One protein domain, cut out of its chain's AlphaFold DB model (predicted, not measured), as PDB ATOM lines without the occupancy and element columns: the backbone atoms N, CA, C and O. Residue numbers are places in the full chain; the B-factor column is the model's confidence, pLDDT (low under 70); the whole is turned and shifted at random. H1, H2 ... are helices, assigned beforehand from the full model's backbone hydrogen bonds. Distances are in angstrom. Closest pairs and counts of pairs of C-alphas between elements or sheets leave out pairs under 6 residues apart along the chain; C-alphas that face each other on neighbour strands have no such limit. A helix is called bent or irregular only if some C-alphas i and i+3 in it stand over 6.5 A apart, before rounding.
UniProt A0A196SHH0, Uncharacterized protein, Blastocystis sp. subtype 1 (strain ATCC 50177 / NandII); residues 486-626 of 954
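What this domain is: This is residues 486 to 626 of the 954 residues of an uncharacterized protein of Blastocystis sp. subtype 1 (strain ATCC 50177 / NandII) (UniProt A0A196SHH0). What shape do these atoms make? They form a flat slab of helices laid nearly along one line, up and down, with H3 in the middle, the H1 and H2 hairpin on one side of it and the longer H6 and H7 hairpin on the other. H5 packs beside H3, H4 is a short turn before it, and the far half of the H6 and H7 hairpin reaches past H3. What is it made of? The printed part has 141 residues with seven named helices, H1 to H7 in chain order, and no named strand: the class is all helix. It is compact, with a radius of gyration of the C-alphas of 16.0 A and spans of 45 by 38 by 19 A.

Where its parts are: Where does each helix run? H1 is residues 486 to 499, from C-alpha 486 at (30.576, 10.400, -4.919); H2 is 502 to 515, H3 520 to 536, 24.5 A long, H4 544 to 547 and H5 550 to 562. H6 is residues 565 to 591, 39.8 A long, and H7 is 600 to 624, 36.0 A long, ending at C-alpha 624 at (39.342, 2.720, -23.963). Is any helix irregular? H6 is, but only just: C-alphas 566 and 569 are 6.8 A apart.

How they stand to each other: What surrounds the hub? H3 touches five helices: H1 with its residues 486 to 490 alone, closest at the C-alphas of Asn 490 and Leu 522, 6.3 A; H2 at Leu 509 and Ala 526, 6.8 A; H5 at Ala 530 and Tyr 552, 5.4 A; H6 with its residues 567 to 578 alone, at Cys 524 and Leu 571, 6.0 A. H3 and H4 only just touch, with 3 pairs of C-alphas within 8 A, the closest those of Ala 534 and Cys 546 at 5.3 A. How are the helices directed? H1, H2, H3, H5 and H6 make an up and down bundle, each running against the one before it, and H3 and H5 stand at a shallow tilt of 7 degrees, opposite ways. H6 and H7, a hairpin, touch at a shallow tilt of 17 degrees, opposite ways, closest at the C-alphas of Trp 569 and Cys 621, 4.4 A. What stays apart, and how do the backbones hold? H3 and H7 are apart, while H2 and H5 are near each other. Every O i to N i+4 pair is within hydrogen-bond range in H3, H5 and H7, against 8 of 10 in H1, 9 of 10 in H2 and 20 of 23 in H6; H4 is too short for such a pair.

The domain as a whole: How large is it? The C-alphas farthest apart, those of Arg 515 and Trp 594, are 45.8 A apart. Is anything cut, long or uncertain? The printed part has no cut and no long link; the mean pLDDT of the printed part is 85.0, with residue 547 under 70.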
ATOM      1  N   GLY A 486      29.706  11.554  -5.190       79.44
ATOM      2  CA  GLY A 486      30.576  10.400  -4.919       79.44
ATOM      3  C   GLY A 486      31.985  10.714  -4.401       79.44
ATOM      4  O   GLY A 486      32.623   9.824  -3.849       79.44
ATOM      5  N   TRP A 487      32.457  11.963  -4.505       81.69
ATOM      6  CA  TRP A 487      33.733  12.359  -3.900       81.69
ATOM      7  C   TRP A 487      33.691  12.318  -2.364       81.69
ATOM      8  O   TRP A 487      34.707  11.964  -1.770       81.69
ATOM      9  N   LEU A 488      32.527  12.584  -1.752       84.62
ATOM     10  CA  LEU A 488      32.298  12.558  -0.299       84.62
ATOM     11  C   LEU A 488      32.509  11.148   0.267       84.62
ATOM     12  O   LEU A 488      33.077  10.955   1.337       84.62
ATOM     13  N   TYR A 489      32.112  10.140  -0.508       86.88
ATOM     14  CA  TYR A 489      32.274   8.736  -0.151       86.88
ATOM     15  C   TYR A 489      33.734   8.267  -0.190       86.88
ATOM     16  O   TYR A 489      34.068   7.337   0.537       86.88
ATOM     17  N   ASN A 490      34.623   8.896  -0.973       83.50
ATOM     18  CA  ASN A 490      36.058   8.582  -0.892       83.50
ATOM     19  C   ASN A 490      36.636   9.009   0.466       83.50
ATOM     20  O   ASN A 490      37.454   8.285   1.026       83.50
ATOM     21  N   ASP A 491      36.191  10.148   1.006       81.12
ATOM     22  CA  ASP A 491      36.649  10.667   2.301       81.12
ATOM     23  C   ASP A 491      36.150   9.780   3.459       81.12
ATOM     24  O   ASP A 491      36.891   9.502   4.404       81.12
ATOM     25  N   ILE A 492      34.925   9.251   3.338       86.62
ATOM     26  CA  ILE A 492      34.355   8.240   4.244       86.62
ATOM     27  C   ILE A 492      35.134   6.918   4.159       86.62
ATOM     28  O   ILE A 492      35.554   6.374   5.180       86.62
ATOM     29  N   VAL A 493      35.385   6.408   2.947       86.94
ATOM     30  CA  VAL A 493      36.186   5.188   2.731       86.94
ATOM     31  C   VAL A 493      37.602   5.346   3.286       86.94
ATOM     32  O   VAL A 493      38.132   4.395   3.850       86.94
ATOM     33  N   GLN A 494      38.210   6.530   3.183       78.56
ATOM     34  CA  GLN A 494      39.530   6.811   3.747       78.56
ATOM     35  C   GLN A 494      39.538   6.782   5.284       78.56
ATOM     36  O   GLN A 494      40.496   6.273   5.875       78.56
ATOM     37  N   TYR A 495      38.489   7.296   5.936       82.50
ATOM     38  CA  TYR A 495      38.323   7.153   7.385       82.50
ATOM     39  C   TYR A 495      38.229   5.670   7.769       82.50
ATOM     40  O   TYR A 495      39.058   5.184   8.540       82.50
ATOM     41  N   PHE A 496      37.315   4.914   7.155       82.50
ATOM     42  CA  PHE A 496      37.131   3.499   7.490       82.50
ATOM     43  C   PHE A 496      38.332   2.618   7.114       82.50
ATOM     44  O   PHE A 496      38.659   1.708   7.866       82.50
ATOM     45  N   PHE A 497      39.072   2.922   6.041       80.00
ATOM     46  CA  PHE A 497      40.356   2.270   5.725       80.00
ATOM     47  C   PHE A 497      41.430   2.522   6.792       80.00
ATOM     48  O   PHE A 497      42.372   1.746   6.930       80.00
ATOM     49  N   SER A 498      41.289   3.598   7.567       75.12
ATOM     50  CA  SER A 498      42.190   3.906   8.672       75.12
ATOM     51  C   SER A 498      41.769   3.234   9.985       75.12
ATOM     52  O   SER A 498      42.632   3.065  10.843       75.12
ATOM     53  N   VAL A 499      40.494   2.878  10.181       75.75
ATOM     54  CA  VAL A 499      39.942   2.494  11.502       75.75
ATOM     55  C   VAL A 499      39.405   1.056  11.558       75.75
ATOM     56  O   VAL A 499      39.553   0.401  12.587       75.75
ATOM     57  N   CYS A 500      38.821   0.540  10.476       79.12
ATOM     58  CA  CYS A 500      38.224  -0.796  10.434       79.12
ATOM     59  C   CYS A 500      39.186  -1.885   9.949       79.12
ATOM     60  O   CYS A 500      40.177  -1.622   9.267       79.12
ATOM     61  N   ASP A 501      38.822  -3.138  10.231       83.94
ATOM     62  CA  ASP A 501      39.377  -4.283   9.518       83.94
ATOM     63  C   ASP A 501      38.932  -4.318   8.041       83.94
ATOM     64  O   ASP A 501      37.987  -3.646   7.604       83.94
ATOM     65  N   PHE A 502      39.623  -5.141   7.253       86.69
ATOM     66  CA  PHE A 502      39.344  -5.290   5.828       86.69
ATOM     67  C   PHE A 502      37.958  -5.883   5.525       86.69
ATOM     68  O   PHE A 502      37.382  -5.550   4.492       86.69
ATOM     69  N   ALA A 503      37.391  -6.733   6.385       87.88
ATOM     70  CA  ALA A 503      36.100  -7.374   6.126       87.88
ATOM     71  C   ALA A 503      34.940  -6.368   6.232       87.88
ATOM     72  O   ALA A 503      34.094  -6.291   5.332       87.88
ATOM     73  N   ALA A 504      34.939  -5.544   7.283       87.31
ATOM     74  CA  ALA A 504      34.006  -4.431   7.440       87.31
ATOM     75  C   ALA A 504      34.172  -3.403   6.306       87.31
ATOM     76  O   ALA A 504      33.190  -3.005   5.673       87.31
ATOM     77  N   LEU A 505      35.416  -3.056   5.960       89.69
ATOM     78  CA  LEU A 505      35.715  -2.126   4.871       89.69
ATOM     79  C   LEU A 505      35.234  -2.627   3.498       89.69
ATOM     80  O   LEU A 505      34.643  -1.858   2.739       89.69
ATOM     81  N   PHE A 506      35.436  -3.906   3.160       91.38
ATOM     82  CA  PHE A 506      34.942  -4.463   1.894       91.38
ATOM     83  C   PHE A 506      33.414  -4.589   1.862       91.38
ATOM     84  O   PHE A 506      32.819  -4.436   0.790       91.38
ATOM     85  N   SER A 507      32.765  -4.786   3.012       89.94
ATOM     86  CA  SER A 507      31.301  -4.735   3.131       89.94
ATOM     87  C   SER A 507      30.770  -3.326   2.842       89.94
ATOM     88  O   SER A 507      29.868  -3.165   2.014       89.94
ATOM     89  N   LEU A 508      31.395  -2.298   3.429       89.31
ATOM     90  CA  LEU A 508      31.080  -0.891   3.174       89.31
ATOM     91  C   LEU A 508      31.331  -0.501   1.708       89.31
ATOM     92  O   LEU A 508      30.443   0.051   1.060       89.31
ATOM     93  N   LEU A 509      32.496  -0.838   1.144       91.62
ATOM     94  CA  LEU A 509      32.800  -0.613  -0.274       91.62
ATOM     95  C   LEU A 509      31.748  -1.263  -1.181       91.62
ATOM     96  O   LEU A 509      31.273  -0.637  -2.124       91.62
ATOM     97  N   SER A 510      31.323  -2.488  -0.868       90.38
ATOM     98  CA  SER A 510      30.290  -3.195  -1.632       90.38
ATOM     99  C   SER A 510      28.912  -2.528  -1.538       90.38
ATOM    100  O   SER A 510      28.118  -2.642  -2.471       90.38
ATOM    101  N   LEU A 511      28.592  -1.832  -0.444       89.25
ATOM    102  CA  LEU A 511      27.388  -1.001  -0.325       89.25
ATOM    103  C   LEU A 511      27.516   0.284  -1.160       89.25
ATOM    104  O   LEU A 511      26.672   0.553  -2.016       89.25
ATOM    105  N   ILE A 512      28.608   1.028  -0.974       90.69
ATOM    106  CA  ILE A 512      28.867   2.308  -1.647       90.69
ATOM    107  C   ILE A 512      28.920   2.139  -3.174       90.69
ATOM    108  O   ILE A 512      28.292   2.904  -3.902       90.69
ATOM    109  N   LEU A 513      29.610   1.113  -3.677       91.81
ATOM    110  CA  LEU A 513      29.734   0.847  -5.116       91.81
ATOM    111  C   LEU A 513      28.410   0.408  -5.761       91.81
ATOM    112  O   LEU A 513      28.200   0.670  -6.944       91.81
ATOM    113  N   ARG A 514      27.494  -0.208  -4.997       89.12
ATOM    114  CA  ARG A 514      26.117  -0.474  -5.454       89.12
ATOM    115  C   ARG A 514      25.273   0.800  -5.512       89.12
ATOM    116  O   ARG A 514      24.468   0.929  -6.429       89.12
ATOM    117  N   ARG A 515      25.476   1.742  -4.582       87.62
ATOM    118  CA  ARG A 515      24.789   3.049  -4.559       87.62
ATOM    119  C   ARG A 515      25.317   4.009  -5.637       87.62
ATOM    120  O   ARG A 515      24.540   4.747  -6.232       87.62
ATOM    121  N   LEU A 516      26.622   3.978  -5.924       88.38
ATOM    122  CA  LEU A 516      27.310   4.902  -6.840       88.38
ATOM    123  C   LEU A 516      28.106   4.191  -7.963       88.38
ATOM    124  O   LEU A 516      29.277   4.512  -8.191       88.38
ATOM    125  N   PRO A 517      27.493   3.275  -8.740       89.44
ATOM    126  CA  PRO A 517      28.211   2.403  -9.677       89.44
ATOM    127  C   PRO A 517      28.923   3.154 -10.810       89.44
ATOM    128  O   PRO A 517      29.915   2.668 -11.342       89.44
ATOM    129  N   LYS A 518      28.472   4.362 -11.164       88.50
ATOM    130  CA  LYS A 518      29.080   5.183 -12.227       88.50
ATOM    131  C   LYS A 518      30.264   6.042 -11.753       88.50
ATOM    132  O   LYS A 518      30.927   6.669 -12.577       88.50
ATOM    133  N   HIS A 519      30.556   6.102 -10.450       88.69
ATOM    134  CA  HIS A 519      31.613   6.967  -9.919       88.69
ATOM    135  C   HIS A 519      32.992   6.283  -9.983       88.69
ATOM    136  O   HIS A 519      33.456   5.664  -9.029       88.69
ATOM    137  N   GLY A 520      33.669   6.419 -11.129       88.31
ATOM    138  CA  GLY A 520      34.985   5.819 -11.415       88.31
ATOM    139  C   GLY A 520      36.055   5.889 -10.308       88.31
ATOM    140  O   GLY A 520      36.726   4.877 -10.094       88.31
ATOM    141  N   PRO A 521      36.238   7.018  -9.591       88.06
ATOM    142  CA  PRO A 521      37.212   7.110  -8.501       88.06
ATOM    143  C   PRO A 521      37.013   6.078  -7.382       88.06
ATOM    144  O   PRO A 521      37.997   5.482  -6.951       88.06
ATOM    145  N   LEU A 522      35.768   5.783  -6.984       89.75
ATOM    146  CA  LEU A 522      35.476   4.802  -5.929       89.75
ATOM    147  C   LEU A 522      35.925   3.387  -6.330       89.75
ATOM    148  O   LEU A 522      36.484   2.665  -5.511       89.75
ATOM    149  N   TRP A 523      35.764   3.004  -7.602       91.88
ATOM    150  CA  TRP A 523      36.288   1.729  -8.114       91.88
ATOM    151  C   TRP A 523      37.817   1.683  -8.124       91.88
ATOM    152  O   TRP A 523      38.404   0.641  -7.838       91.88
ATOM    153  N   CYS A 524      38.473   2.806  -8.432       88.75
ATOM    154  CA  CYS A 524      39.932   2.903  -8.376       88.75
ATOM    155  C   CYS A 524      40.431   2.722  -6.933       88.75
ATOM    156  O   CYS A 524      41.346   1.935  -6.704       88.75
ATOM    157  N   VAL A 525      39.780   3.376  -5.964       86.12
ATOM    158  CA  VAL A 525      40.058   3.222  -4.526       86.12
ATOM    159  C   VAL A 525      39.810   1.784  -4.059       86.12
ATOM    160  O   VAL A 525      40.681   1.197  -3.424       86.12
ATOM    161  N   ALA A 526      38.686   1.169  -4.436       89.75
ATOM    162  CA  ALA A 526      38.377  -0.217  -4.078       89.75
ATOM    163  C   ALA A 526      39.413  -1.220  -4.617       89.75
ATOM    164  O   ALA A 526      39.828  -2.123  -3.890       89.75
ATOM    165  N   LEU A 527      39.888  -1.043  -5.858       88.69
ATOM    166  CA  LEU A 527      40.977  -1.859  -6.407       88.69
ATOM    167  C   LEU A 527      42.308  -1.625  -5.683       88.69
ATOM    168  O   LEU A 527      43.030  -2.588  -5.441       88.69
ATOM    169  N   LEU A 528      42.639  -0.383  -5.319       83.75
ATOM    170  CA  LEU A 528      43.849  -0.082  -4.546       83.75
ATOM    171  C   LEU A 528      43.802  -0.741  -3.158       83.75
ATOM    172  O   LEU A 528      44.770  -1.387  -2.766       83.75
ATOM    173  N   ILE A 529      42.668  -0.670  -2.455       84.56
ATOM    174  CA  ILE A 529      42.467  -1.334  -1.156       84.56
ATOM    175  C   ILE A 529      42.523  -2.864  -1.308       84.56
ATOM    176  O   ILE A 529      43.155  -3.535  -0.494       84.56
ATOM    177  N   ALA A 530      41.944  -3.436  -2.371       87.00
ATOM    178  CA  ALA A 530      42.010  -4.875  -2.637       87.00
ATOM    179  C   ALA A 530      43.425  -5.369  -3.007       87.00
ATOM    180  O   ALA A 530      43.804  -6.470  -2.611       87.00
ATOM    181  N   ASP A 531      44.222  -4.572  -3.730       82.62
ATOM    182  CA  ASP A 531      45.648  -4.852  -3.975       82.62
ATOM    183  C   ASP A 531      46.479  -4.712  -2.697       82.62
ATOM    184  O   ASP A 531      47.379  -5.505  -2.437       82.62
ATOM    185  N   HIS A 532      46.177  -3.703  -1.879       80.12
ATOM    186  CA  HIS A 532      46.797  -3.520  -0.578       80.12
ATOM    187  C   HIS A 532      46.561  -4.744   0.319       80.12
ATOM    188  O   HIS A 532      47.531  -5.385   0.718       80.12
ATOM    189  N   TYR A 533      45.300  -5.129   0.534       83.19
ATOM    190  CA  TYR A 533      44.906  -6.327   1.280       83.19
ATOM    191  C   TYR A 533      45.624  -7.591   0.786       83.19
ATOM    192  O   TYR A 533      46.236  -8.305   1.576       83.19
ATOM    193  N   ALA A 534      45.632  -7.826  -0.531       83.00
ATOM    194  CA  ALA A 534      46.269  -9.001  -1.130       83.00
ATOM    195  C   ALA A 534      47.799  -9.059  -0.944       83.00
ATOM    196  O   ALA A 534      48.375 -10.137  -1.077       83.00
ATOM    197  N   VAL A 535      48.458  -7.927  -0.666       78.44
ATOM    198  CA  VAL A 535      49.896  -7.853  -0.350       78.44
ATOM    199  C   VAL A 535      50.154  -7.907   1.160       78.44
ATOM    200  O   VAL A 535      51.186  -8.435   1.564       78.44
ATOM    201  N   THR A 536      49.244  -7.388   1.985       78.38
ATOM    202  CA  THR A 536      49.373  -7.371   3.453       78.38
ATOM    203  C   THR A 536      49.088  -8.746   4.061       78.38
ATOM    204  O   THR A 536      49.904  -9.241   4.834       78.38
ATOM    205  N   GLU A 537      48.038  -9.436   3.606       79.38
ATOM    206  CA  GLU A 537      47.739 -10.836   3.967       79.38
ATOM    207  C   GLU A 537      48.643 -11.858   3.251       79.38
ATOM    208  O   GLU A 537      48.437 -13.074   3.321       79.38
ATOM    209  N   TRP A 538      49.640 -11.395   2.491       81.12
ATOM    210  CA  TRP A 538      50.455 -12.289   1.687       81.12
ATOM    211  C   TRP A 538      51.466 -13.065   2.536       81.12
ATOM    212  O   TRP A 538      52.577 -12.599   2.806       81.12
ATOM    213  N   ASN A 539      51.134 -14.323   2.836       77.56
ATOM    214  CA  ASN A 539      52.152 -15.295   3.212       77.56
ATOM    215  C   ASN A 539      53.142 -15.493   2.044       77.56
ATOM    216  O   ASN A 539      52.812 -16.095   1.017       77.56
ATOM    217  N   ARG A 540      54.375 -15.010   2.239       78.25
ATOM    218  CA  ARG A 540      55.475 -15.020   1.260       78.25
ATOM    219  C   ARG A 540      55.897 -16.415   0.798       78.25
ATOM    220  O   ARG A 540      56.645 -16.502  -0.171       78.25
ATOM    221  N   ASP A 541      55.407 -17.476   1.428       79.69
ATOM    222  CA  ASP A 541      55.648 -18.871   1.049       79.69
ATOM    223  C   ASP A 541      54.741 -19.387  -0.090       79.69
ATOM    224  O   ASP A 541      54.965 -20.478  -0.613       79.69
ATOM    225  N   ALA A 542      53.742 -18.614  -0.543       80.81
ATOM    226  CA  ALA A 542      52.856 -19.009  -1.647       80.81
ATOM    227  C   ALA A 542      52.590 -17.862  -2.637       80.81
ATOM    228  O   ALA A 542      52.139 -16.795  -2.249       80.81
ATOM    229  N   LEU A 543      52.781 -18.067  -3.946       78.00
ATOM    230  CA  LEU A 543      52.596 -17.001  -4.956       78.00
ATOM    231  C   LEU A 543      51.135 -16.632  -5.261       78.00
ATOM    232  O   LEU A 543      50.867 -15.537  -5.767       78.00
ATOM    233  N   LEU A 544      50.195 -17.551  -5.029       74.31
ATOM    234  CA  LEU A 544      48.817 -17.417  -5.509       74.31
ATOM    235  C   LEU A 544      48.047 -16.242  -4.871       74.31
ATOM    236  O   LEU A 544      47.482 -15.473  -5.647       74.31
ATOM    237  N   PRO A 545      48.057 -16.025  -3.534       70.69
ATOM    238  CA  PRO A 545      47.260 -14.964  -2.898       70.69
ATOM    239  C   PRO A 545      47.576 -13.558  -3.429       70.69
ATOM    240  O   PRO A 545      46.684 -12.741  -3.638       70.69
ATOM    241  N   CYS A 546      48.854 -13.313  -3.715       73.50
ATOM    242  CA  CYS A 546      49.369 -12.044  -4.215       73.50
ATOM    243  C   CYS A 546      49.092 -11.839  -5.718       73.50
ATOM    244  O   CYS A 546      48.677 -10.760  -6.153       73.50
ATOM    245  N   SER A 547      49.283 -12.885  -6.531       69.56
ATOM    246  CA  SER A 547      49.143 -12.789  -7.991       69.56
ATOM    247  C   SER A 547      47.691 -12.892  -8.484       69.56
ATOM    248  O   SER A 547      47.307 -12.118  -9.363       69.56
ATOM    249  N   ALA A 548      46.864 -13.755  -7.890       73.44
ATOM    250  CA  ALA A 548      45.502 -14.070  -8.338       73.44
ATOM    251  C   ALA A 548      44.460 -13.852  -7.220       73.44
ATOM    252  O   ALA A 548      43.838 -14.790  -6.721       73.44
ATOM    253  N   SER A 549      44.287 -12.595  -6.803       82.12
ATOM    254  CA  SER A 549      43.289 -12.212  -5.798       82.12
ATOM    255  C   SER A 549      41.875 -12.214  -6.391       82.12
ATOM    256  O   SER A 549      41.486 -11.293  -7.110       82.12
ATOM    257  N   ALA A 550      41.077 -13.220  -6.021       85.25
ATOM    258  CA  ALA A 550      39.682 -13.353  -6.451       85.25
ATOM    259  C   ALA A 550      38.817 -12.123  -6.098       85.25
ATOM    260  O   ALA A 550      37.909 -11.768  -6.849       85.25
ATOM    261  N   LEU A 551      39.121 -11.436  -4.991       86.56
ATOM    262  CA  LEU A 551      38.451 -10.193  -4.597       86.56
ATOM    263  C   LEU A 551      38.767  -9.045  -5.572       86.56
ATOM    264  O   LEU A 551      37.864  -8.340  -6.021       86.56
ATOM    265  N   TYR A 552      40.042  -8.885  -5.939       88.88
ATOM    266  CA  TYR A 552      40.481  -7.870  -6.901       88.88
ATOM    267  C   TYR A 552      39.877  -8.109  -8.293       88.88
ATOM    268  O   TYR A 552      39.456  -7.169  -8.976       88.88
ATOM    269  N   ASP A 553      39.804  -9.372  -8.712       88.88
ATOM    270  CA  ASP A 553      39.235  -9.752 -10.003       88.88
ATOM    271  C   ASP A 553      37.703  -9.587 -10.017       88.88
ATOM    272  O   ASP A 553      37.150  -9.087 -11.000       88.88
ATOM    273  N   SER A 554      37.021  -9.869  -8.898       90.75
ATOM    274  CA  SER A 554      35.593  -9.571  -8.695       90.75
ATOM    275  C   SER A 554      35.283  -8.071  -8.806       90.75
ATOM    276  O   SER A 554      34.389  -7.673  -9.565       90.75
ATOM    277  N   PHE A 555      36.058  -7.211  -8.130       91.69
ATOM    278  CA  PHE A 555      35.914  -5.757  -8.269       91.69
ATOM    279  C   PHE A 555      36.261  -5.273  -9.682       91.69
ATOM    280  O   PHE A 555      35.558  -4.409 -10.201       91.69
ATOM    281  N   THR A 556      37.272  -5.849 -10.345       91.50
ATOM    282  CA  THR A 556      37.597  -5.513 -11.745       91.50
ATOM    283  C   THR A 556      36.417  -5.823 -12.670       91.50
ATOM    284  O   THR A 556      36.017  -4.971 -13.463       91.50
ATOM    285  N   LEU A 557      35.843  -7.027 -12.574       92.00
ATOM    286  CA  LEU A 557      34.717  -7.455 -13.406       92.00
ATOM    287  C   LEU A 557      33.464  -6.603 -13.151       92.00
ATOM    288  O   LEU A 557      32.752  -6.246 -14.090       92.00
ATOM    289  N   SER A 558      33.216  -6.251 -11.890       92.50
ATOM    290  CA  SER A 558      32.093  -5.398 -11.491       92.50
ATOM    291  C   SER A 558      32.265  -3.962 -12.000       92.50
ATOM    292  O   SER A 558      31.339  -3.417 -12.597       92.50
ATOM    293  N   ALA A 559      33.467  -3.388 -11.874       93.00
ATOM    294  CA  ALA A 559      33.805  -2.077 -12.425       93.00
ATOM    295  C   ALA A 559      33.656  -2.040 -13.954       93.00
ATOM    296  O   ALA A 559      33.129  -1.070 -14.492       93.00
ATOM    297  N   HIS A 560      34.071  -3.102 -14.657       91.44
ATOM    298  CA  HIS A 560      33.943  -3.200 -16.118       91.44
ATOM    299  C   HIS A 560      32.478  -3.169 -16.581       91.44
ATOM    300  O   HIS A 560      32.154  -2.503 -17.559       91.44
ATOM    301  N   ARG A 561      31.578  -3.814 -15.828       91.81
ATOM    302  CA  ARG A 561      30.124  -3.798 -16.078       91.81
ATOM    303  C   ARG A 561      29.448  -2.474 -15.705       91.81
ATOM    304  O   ARG A 561      28.412  -2.151 -16.276       91.81
ATOM    305  N   ALA A 562      29.987  -1.748 -14.726       92.31
ATOM    306  CA  ALA A 562      29.369  -0.550 -14.156       92.31
ATOM    307  C   ALA A 562      29.818   0.770 -14.813       92.31
ATOM    308  O   ALA A 562      29.052   1.738 -14.838       92.31
ATOM    309  N   LEU A 563      31.055   0.827 -15.318       91.31
ATOM    310  CA  LEU A 563      31.681   2.046 -15.827       91.31
ATOM    311  C   LEU A 563      31.581   2.193 -17.347       91.31
ATOM    312  O   LEU A 563      31.638   1.232 -18.108       91.31
ATOM    313  N   THR A 564      31.501   3.444 -17.790       87.25
ATOM    314  CA  THR A 564      31.532   3.818 -19.205       87.25
ATOM    315  C   THR A 564      32.953   3.757 -19.776       87.25
ATOM    316  O   THR A 564      33.954   3.886 -19.061       87.25
ATOM    317  N   SER A 565      33.060   3.551 -21.091       80.69
ATOM    318  CA  SER A 565      34.335   3.323 -21.789       80.69
ATOM    319  C   SER A 565      35.348   4.463 -21.626       80.69
ATOM    320  O   SER A 565      36.541   4.202 -21.499       80.69
ATOM    321  N   ASP A 566      34.883   5.708 -21.543       79.44
ATOM    322  CA  ASP A 566      35.688   6.912 -21.310       79.44
ATOM    323  C   ASP A 566      36.317   6.985 -19.904       79.44
ATOM    324  O   ASP A 566      37.264   7.748 -19.694       79.44
ATOM    325  N   VAL A 567      35.845   6.161 -18.960       86.44
ATOM    326  CA  VAL A 567      36.382   6.030 -17.597       86.44
ATOM    327  C   VAL A 567      37.221   4.756 -17.434       86.44
ATOM    328  O   VAL A 567      38.215   4.780 -16.704       86.44
ATOM    329  N   LEU A 568      36.890   3.665 -18.141       90.00
ATOM    330  CA  LEU A 568      37.558   2.357 -18.007       90.00
ATOM    331  C   LEU A 568      39.086   2.414 -18.145       90.00
ATOM    332  O   LEU A 568      39.788   1.686 -17.446       90.00
ATOM    333  N   TRP A 569      39.640   3.291 -18.990       90.00
ATOM    334  CA  TRP A 569      41.099   3.402 -19.139       90.00
ATOM    335  C   TRP A 569      41.818   3.781 -17.833       90.00
ATOM    336  O   TRP A 569      42.947   3.334 -17.629       90.00
ATOM    337  N   LYS A 570      41.172   4.531 -16.922       88.56
ATOM    338  CA  LYS A 570      41.719   4.850 -15.590       88.56
ATOM    339  C   LYS A 570      41.828   3.596 -14.719       88.56
ATOM    340  O   LYS A 570      42.851   3.389 -14.074       88.56
ATOM    341  N   LEU A 571      40.832   2.708 -14.784       90.38
ATOM    342  CA  LEU A 571      40.857   1.405 -14.110       90.38
ATOM    343  C   LEU A 571      42.068   0.572 -14.567       90.38
ATOM    344  O   LEU A 571      42.784  -0.000 -13.747       90.38
ATOM    345  N   TYR A 572      42.356   0.566 -15.872       90.38
ATOM    346  CA  TYR A 572      43.531  -0.121 -16.417       90.38
ATOM    347  C   TYR A 572      44.863   0.525 -16.003       90.38
ATOM    348  O   TYR A 572      45.833  -0.201 -15.796       90.38
ATOM    349  N   VAL A 573      44.929   1.844 -15.779       86.06
ATOM    350  CA  VAL A 573      46.120   2.477 -15.172       86.06
ATOM    351  C   VAL A 573      46.361   1.962 -13.745       86.06
ATOM    352  O   VAL A 573      47.502   1.643 -13.413       86.06
ATOM    353  N   VAL A 574      45.314   1.782 -12.929       85.00
ATOM    354  CA  VAL A 574      45.434   1.176 -11.583       85.00
ATOM    355  C   VAL A 574      45.901  -0.286 -11.666       85.00
ATOM    356  O   VAL A 574      46.768  -0.711 -10.901       85.00
ATOM    357  N   ARG A 575      45.409  -1.057 -12.645       88.19
ATOM    358  CA  ARG A 575      45.869  -2.438 -12.898       88.19
ATOM    359  C   ARG A 575      47.349  -2.501 -13.299       88.19
ATOM    360  O   ARG A 575      48.093  -3.336 -12.783       88.19
ATOM    361  N   LEU A 576      47.815  -1.566 -14.131       86.00
ATOM    362  CA  LEU A 576      49.233  -1.425 -14.490       86.00
ATOM    363  C   LEU A 576      50.111  -1.055 -13.282       86.00
ATOM    364  O   LEU A 576      51.229  -1.564 -13.157       86.00
ATOM    365  N   GLN A 577      49.617  -0.210 -12.371       79.75
ATOM    366  CA  GLN A 577      50.304   0.107 -11.113       79.75
ATOM    367  C   GLN A 577      50.438  -1.136 -10.219       79.75
ATOM    368  O   GLN A 577      51.549  -1.420  -9.761       79.75
ATOM    369  N   ARG A 578      49.364  -1.928 -10.054       82.00
ATOM    370  CA  ARG A 578      49.402  -3.238  -9.371       82.00
ATOM    371  C   ARG A 578      50.451  -4.158  -9.994       82.00
ATOM    372  O   ARG A 578      51.364  -4.595  -9.297       82.00
ATOM    373  N   ALA A 579      50.397  -4.396 -11.306       82.25
ATOM    374  CA  ALA A 579      51.369  -5.255 -11.987       82.25
ATOM    375  C   ALA A 579      52.822  -4.785 -11.760       82.25
ATOM    376  O   ALA A 579      53.701  -5.593 -11.457       82.25
ATOM    377  N   THR A 580      53.066  -3.471 -11.809       78.75
ATOM    378  CA  THR A 580      54.384  -2.866 -11.543       78.75
ATOM    379  C   THR A 580      54.856  -3.098 -10.103       78.75
ATOM    380  O   THR A 580      56.016  -3.462  -9.885       78.75
ATOM    381  N   ARG A 581      53.965  -2.924  -9.115       76.94
ATOM    382  CA  ARG A 581      54.227  -3.195  -7.690       76.94
ATOM    383  C   ARG A 581      54.591  -4.664  -7.478       76.94
ATOM    384  O   ARG A 581      55.642  -4.947  -6.907       76.94
ATOM    385  N   LEU A 582      53.776  -5.587  -7.985       79.56
ATOM    386  CA  LEU A 582      53.969  -7.024  -7.783       79.56
ATOM    387  C   LEU A 582      55.243  -7.546  -8.464       79.56
ATOM    388  O   LEU A 582      56.025  -8.256  -7.834       79.56
ATOM    389  N   VAL A 583      55.527  -7.119  -9.702       81.75
ATOM    390  CA  VAL A 583      56.797  -7.435 -10.386       81.75
ATOM    391  C   VAL A 583      57.999  -6.894  -9.606       81.75
ATOM    392  O   VAL A 583      59.029  -7.564  -9.533       81.75
ATOM    393  N   THR A 584      57.882  -5.712  -8.992       77.00
ATOM    394  CA  THR A 584      58.947  -5.146  -8.151       77.00
ATOM    395  C   THR A 584      59.201  -6.006  -6.912       77.00
ATOM    396  O   THR A 584      60.351  -6.348  -6.650       77.00
ATOM    397  N   ILE A 585      58.153  -6.403  -6.179       76.56
ATOM    398  CA  ILE A 585      58.303  -7.215  -4.960       76.56
ATOM    399  C   ILE A 585      58.904  -8.591  -5.294       76.56
ATOM    400  O   ILE A 585      59.895  -8.989  -4.684       76.56
ATOM    401  N   LEU A 586      58.380  -9.276  -6.318       78.81
ATOM    402  CA  LEU A 586      58.896 -10.582  -6.747       78.81
ATOM    403  C   LEU A 586      60.361 -10.512  -7.201       78.81
ATOM    404  O   LEU A 586      61.144 -11.403  -6.881       78.81
ATOM    405  N   ARG A 587      60.773  -9.442  -7.897       77.94
ATOM    406  CA  ARG A 587      62.182  -9.233  -8.278       77.94
ATOM    407  C   ARG A 587      63.103  -9.034  -7.071       77.94
ATOM    408  O   ARG A 587      64.240  -9.493  -7.120       77.94
ATOM    409  N   GLU A 588      62.650  -8.381  -6.001       73.25
ATOM    410  CA  GLU A 588      63.445  -8.274  -4.769       73.25
ATOM    411  C   GLU A 588      63.528  -9.608  -4.011       73.25
ATOM    412  O   GLU A 588      64.590  -9.926  -3.483       73.25
ATOM    413  N   MET A 589      62.467 -10.425  -4.021       75.19
ATOM    414  CA  MET A 589      62.489 -11.780  -3.445       75.19
ATOM    415  C   MET A 589      63.426 -12.717  -4.224       75.19
ATOM    416  O   MET A 589      64.218 -13.428  -3.615       75.19
ATOM    417  N   VAL A 590      63.446 -12.637  -5.561       79.62
ATOM    418  CA  VAL A 590      64.419 -13.359  -6.409       79.62
ATOM    419  C   VAL A 590      65.872 -12.989  -6.070       79.62
ATOM    420  O   VAL A 590      66.736 -13.859  -6.072       79.62
ATOM    421  N   LYS A 591      66.160 -11.720  -5.745       75.50
ATOM    422  CA  LYS A 591      67.502 -11.284  -5.302       75.50
ATOM    423  C   LYS A 591      67.845 -11.685  -3.866       75.50
ATOM    424  O   LYS A 591      69.017 -11.652  -3.498       75.50
ATOM    425  N   ARG A 592      66.841 -11.959  -3.031       76.62
ATOM    426  CA  ARG A 592      66.984 -12.213  -1.592       76.62
ATOM    427  C   ARG A 592      66.214 -13.487  -1.225       76.62
ATOM    428  O   ARG A 592      65.166 -13.385  -0.586       76.62
ATOM    429  N   PRO A 593      66.708 -14.682  -1.615       72.38
ATOM    430  CA  PRO A 593      65.945 -15.927  -1.497       72.38
ATOM    431  C   PRO A 593      65.493 -16.243  -0.067       72.38
ATOM    432  O   PRO A 593      64.436 -16.818   0.128       72.38
ATOM    433  N   TRP A 594      66.222 -15.788   0.955       77.75
ATOM    434  CA  TRP A 594      65.844 -15.946   2.365       77.75
ATOM    435  C   TRP A 594      64.572 -15.178   2.790       77.75
ATOM    436  O   TRP A 594      64.160 -15.282   3.941       77.75
ATOM    437  N   LEU A 595      63.948 -14.390   1.903       71.69
ATOM    438  CA  LEU A 595      62.658 -13.732   2.155       71.69
ATOM    439  C   LEU A 595      61.434 -14.623   1.863       71.69
ATOM    440  O   LEU A 595      60.311 -14.155   2.068       71.69
ATOM    441  N   SER A 596      61.623 -15.835   1.325       77.75
ATOM    442  CA  SER A 596      60.541 -16.714   0.860       77.75
ATOM    443  C   SER A 596      61.007 -18.157   0.659       77.75
ATOM    444  O   SER A 596      62.073 -18.387   0.099       77.75
ATOM    445  N   SER A 597      60.179 -19.145   1.006       84.44
ATOM    446  CA  SER A 597      60.428 -20.545   0.614       84.44
ATOM    447  C   SER A 597      60.086 -20.868  -0.855       84.44
ATOM    448  O   SER A 597      60.318 -21.989  -1.313       84.44
ATOM    449  N   VAL A 598      59.548 -19.913  -1.625       84.69
ATOM    450  CA  VAL A 598      59.124 -20.130  -3.018       84.69
ATOM    451  C   VAL A 598      60.339 -20.342  -3.940       84.69
ATOM    452  O   VAL A 598      61.217 -19.480  -3.999       84.69
ATOM    453  N   PRO A 599      60.374 -21.417  -4.757       87.69
ATOM    454  CA  PRO A 599      61.441 -21.634  -5.733       87.69
ATOM    455  C   PRO A 599      61.581 -20.490  -6.747       87.69
ATOM    456  O   PRO A 599      60.587 -19.981  -7.277       87.69
ATOM    457  N   GLN A 600      62.823 -20.133  -7.084       86.88
ATOM    458  CA  GLN A 600      63.137 -19.011  -7.976       86.88
ATOM    459  C   GLN A 600      62.432 -19.104  -9.338       86.88
ATOM    460  O   GLN A 600      61.872 -18.109  -9.797       86.88
ATOM    461  N   ASP A 601      62.366 -20.291  -9.945       87.88
ATOM    462  CA  ASP A 601      61.698 -20.499 -11.238       87.88
ATOM    463  C   ASP A 601      60.202 -20.168 -11.183       87.88
ATOM    464  O   ASP A 601      59.655 -19.563 -12.105       87.88
ATOM    465  N   ARG A 602      59.537 -20.479 -10.061       87.25
ATOM    466  CA  ARG A 602      58.127 -20.127  -9.838       87.25
ATOM    467  C   ARG A 602      57.947 -18.623  -9.660       87.25
ATOM    468  O   ARG A 602      56.974 -18.066 -10.170       87.25
ATOM    469  N   MET A 603      58.883 -17.943  -8.991       85.62
ATOM    470  CA  MET A 603      58.869 -16.476  -8.908       85.62
ATOM    471  C   MET A 603      59.044 -15.832 -10.292       85.62
ATOM    472  O   MET A 603      58.321 -14.892 -10.621       85.62
ATOM    473  N   LEU A 604      59.943 -16.363 -11.129       86.50
ATOM    474  CA  LEU A 604      60.149 -15.905 -12.508       86.50
ATOM    475  C   LEU A 604      58.915 -16.155 -13.393       86.50
ATOM    476  O   LEU A 604      58.503 -15.259 -14.130       86.50
ATOM    477  N   GLU A 605      58.266 -17.315 -13.264       87.25
ATOM    478  CA  GLU A 605      56.981 -17.629 -13.906       87.25
ATOM    479  C   GLU A 605      55.871 -16.641 -13.482       87.25
ATOM    480  O   GLU A 605      55.069 -16.195 -14.308       87.25
ATOM    481  N   GLY A 606      55.833 -16.259 -12.201       86.06
ATOM    482  CA  GLY A 606      54.929 -15.230 -11.676       86.06
ATOM    483  C   GLY A 606      55.200 -13.843 -12.270       86.06
ATOM    484  O   GLY A 606      54.273 -13.178 -12.733       86.06
ATOM    485  N   VAL A 607      56.471 -13.428 -12.332       86.50
ATOM    486  CA  VAL A 607      56.891 -12.170 -12.979       86.50
ATOM    487  C   VAL A 607      56.506 -12.155 -14.460       86.50
ATOM    488  O   VAL A 607      55.975 -11.152 -14.933       86.50
ATOM    489  N   HIS A 608      56.723 -13.254 -15.188       88.06
ATOM    490  CA  HIS A 608      56.352 -13.353 -16.600       88.06
ATOM    491  C   HIS A 608      54.838 -13.186 -16.802       88.06
ATOM    492  O   HIS A 608      54.421 -12.349 -17.601       88.06
ATOM    493  N   ARG A 609      54.009 -13.897 -16.022       87.50
ATOM    494  CA  ARG A 609      52.541 -13.772 -16.082       87.50
ATOM    495  C   ARG A 609      52.055 -12.344 -15.813       87.50
ATOM    496  O   ARG A 609      51.202 -11.848 -16.546       87.50
ATOM    497  N   LEU A 610      52.627 -11.657 -14.823       87.31
ATOM    498  CA  LEU A 610      52.290 -10.258 -14.527       87.31
ATOM    499  C   LEU A 610      52.701  -9.293 -15.649       87.31
ATOM    500  O   LEU A 610      51.982  -8.334 -15.918       87.31
ATOM    501  N   LEU A 611      53.825  -9.542 -16.330       87.69
ATOM    502  CA  LEU A 611      54.245  -8.742 -17.485       87.69
ATOM    503  C   LEU A 611      53.329  -8.963 -18.699       87.69
ATOM    504  O   LEU A 611      52.958  -7.989 -19.351       87.69
ATOM    505  N   VAL A 612      52.902 -10.202 -18.968       89.81
ATOM    506  CA  VAL A 612      51.900 -10.503 -20.011       89.81
ATOM    507  C   VAL A 612      50.572  -9.802 -19.703       89.81
ATOM    508  O   VAL A 612      50.009  -9.136 -20.574       89.81
ATOM    509  N   GLN A 613      50.113  -9.858 -18.450       87.81
ATOM    510  CA  GLN A 613      48.916  -9.141 -18.004       87.81
ATOM    511  C   GLN A 613      49.057  -7.617 -18.175       87.81
ATOM    512  O   GLN A 613      48.136  -6.969 -18.667       87.81
ATOM    513  N   ALA A 614      50.226  -7.046 -17.865       87.88
ATOM    514  CA  ALA A 614      50.493  -5.622 -18.070       87.88
ATOM    515  C   ALA A 614      50.484  -5.207 -19.555       87.88
ATOM    516  O   ALA A 614      50.093  -4.083 -19.872       87.88
ATOM    517  N   VAL A 615      50.869  -6.086 -20.487       90.69
ATOM    518  CA  VAL A 615      50.724  -5.820 -21.932       90.69
ATOM    519  C   VAL A 615      49.244  -5.777 -22.326       90.69
ATOM    520  O   VAL A 615      48.821  -4.818 -22.973       90.69
ATOM    521  N   ALA A 616      48.436  -6.738 -21.869       91.75
ATOM    522  CA  ALA A 616      46.993  -6.758 -22.128       91.75
ATOM    523  C   ALA A 616      46.263  -5.543 -21.514       91.75
ATOM    524  O   ALA A 616      45.450  -4.899 -22.180       91.75
ATOM    525  N   ASP A 617      46.599  -5.169 -20.274       91.88
ATOM    526  CA  ASP A 617      46.052  -3.974 -19.616       91.88
ATOM    527  C   ASP A 617      46.509  -2.675 -20.311       91.88
ATOM    528  O   ASP A 617      45.745  -1.712 -20.376       91.88
ATOM    529  N   THR A 618      47.715  -2.643 -20.895       91.62
ATOM    530  CA  THR A 618      48.197  -1.515 -21.714       91.62
ATOM    531  C   THR A 618      47.375  -1.362 -22.994       91.62
ATOM    532  O   THR A 618      46.970  -0.247 -23.334       91.62
ATOM    533  N   GLU A 619      47.097  -2.465 -23.694       92.81
ATOM    534  CA  GLU A 619      46.264  -2.451 -24.898       92.81
ATOM    535  C   GLU A 619      44.838  -1.985 -24.573       92.81
ATOM    536  O   GLU A 619      44.315  -1.078 -25.225       92.81
ATOM    537  N   ALA A 620      44.233  -2.534 -23.514       91.62
ATOM    538  CA  ALA A 620      42.917  -2.119 -23.042       91.62
ATOM    539  C   ALA A 620      42.891  -0.628 -22.660       91.62
ATOM    540  O   ALA A 620      41.990   0.100 -23.081       91.62
ATOM    541  N   CYS A 621      43.907  -0.137 -21.943       91.56
ATOM    542  CA  CYS A 621      44.032   1.277 -21.594       91.56
ATOM    543  C   CYS A 621      44.051   2.180 -22.842       91.56
ATOM    544  O   CYS A 621      43.314   3.163 -22.901       91.56
ATOM    545  N   LEU A 622      44.824   1.832 -23.879       91.94
ATOM    546  CA  LEU A 622      44.881   2.594 -25.136       91.94
ATOM    547  C   LEU A 622      43.593   2.494 -25.974       91.94
ATOM    548  O   LEU A 622      43.234   3.461 -26.656       91.94
ATOM    549  N   ARG A 623      42.901   1.348 -25.914       92.12
ATOM    550  CA  ARG A 623      41.623   1.089 -26.595       92.12
ATOM    551  C   ARG A 623      40.487   1.926 -26.006       92.12
ATOM    552  O   ARG A 623      39.745   2.544 -26.761       92.12
ATOM    553  N   TYR A 624      40.381   1.970 -24.677       91.50
ATOM    554  CA  TYR A 624      39.342   2.720 -23.963       91.50
ATOM    555  C   TYR A 624      39.663   4.216 -23.806       91.50
ATOM    556  O   TYR A 624      38.749   5.024 -23.661       91.50
ATOM    557  N   CYS A 625      40.937   4.626 -23.853       91.62
ATOM    558  CA  CYS A 625      41.307   6.028 -23.661       91.62
ATOM    559  C   CYS A 625      40.916   6.915 -24.865       91.62
ATOM    560  O   CYS A 625      41.420   6.691 -25.977       91.62
ATOM    561  N   PRO A 626      40.139   7.999 -24.642       91.12
ATOM    562  CA  PRO A 626      39.860   9.020 -25.651       91.12
ATOM    563  C   PRO A 626      41.137   9.587 -26.281       91.12
ATOM    564  O   PRO A 626      42.144   9.794 -25.596       91.12
TER     565      PRO A 626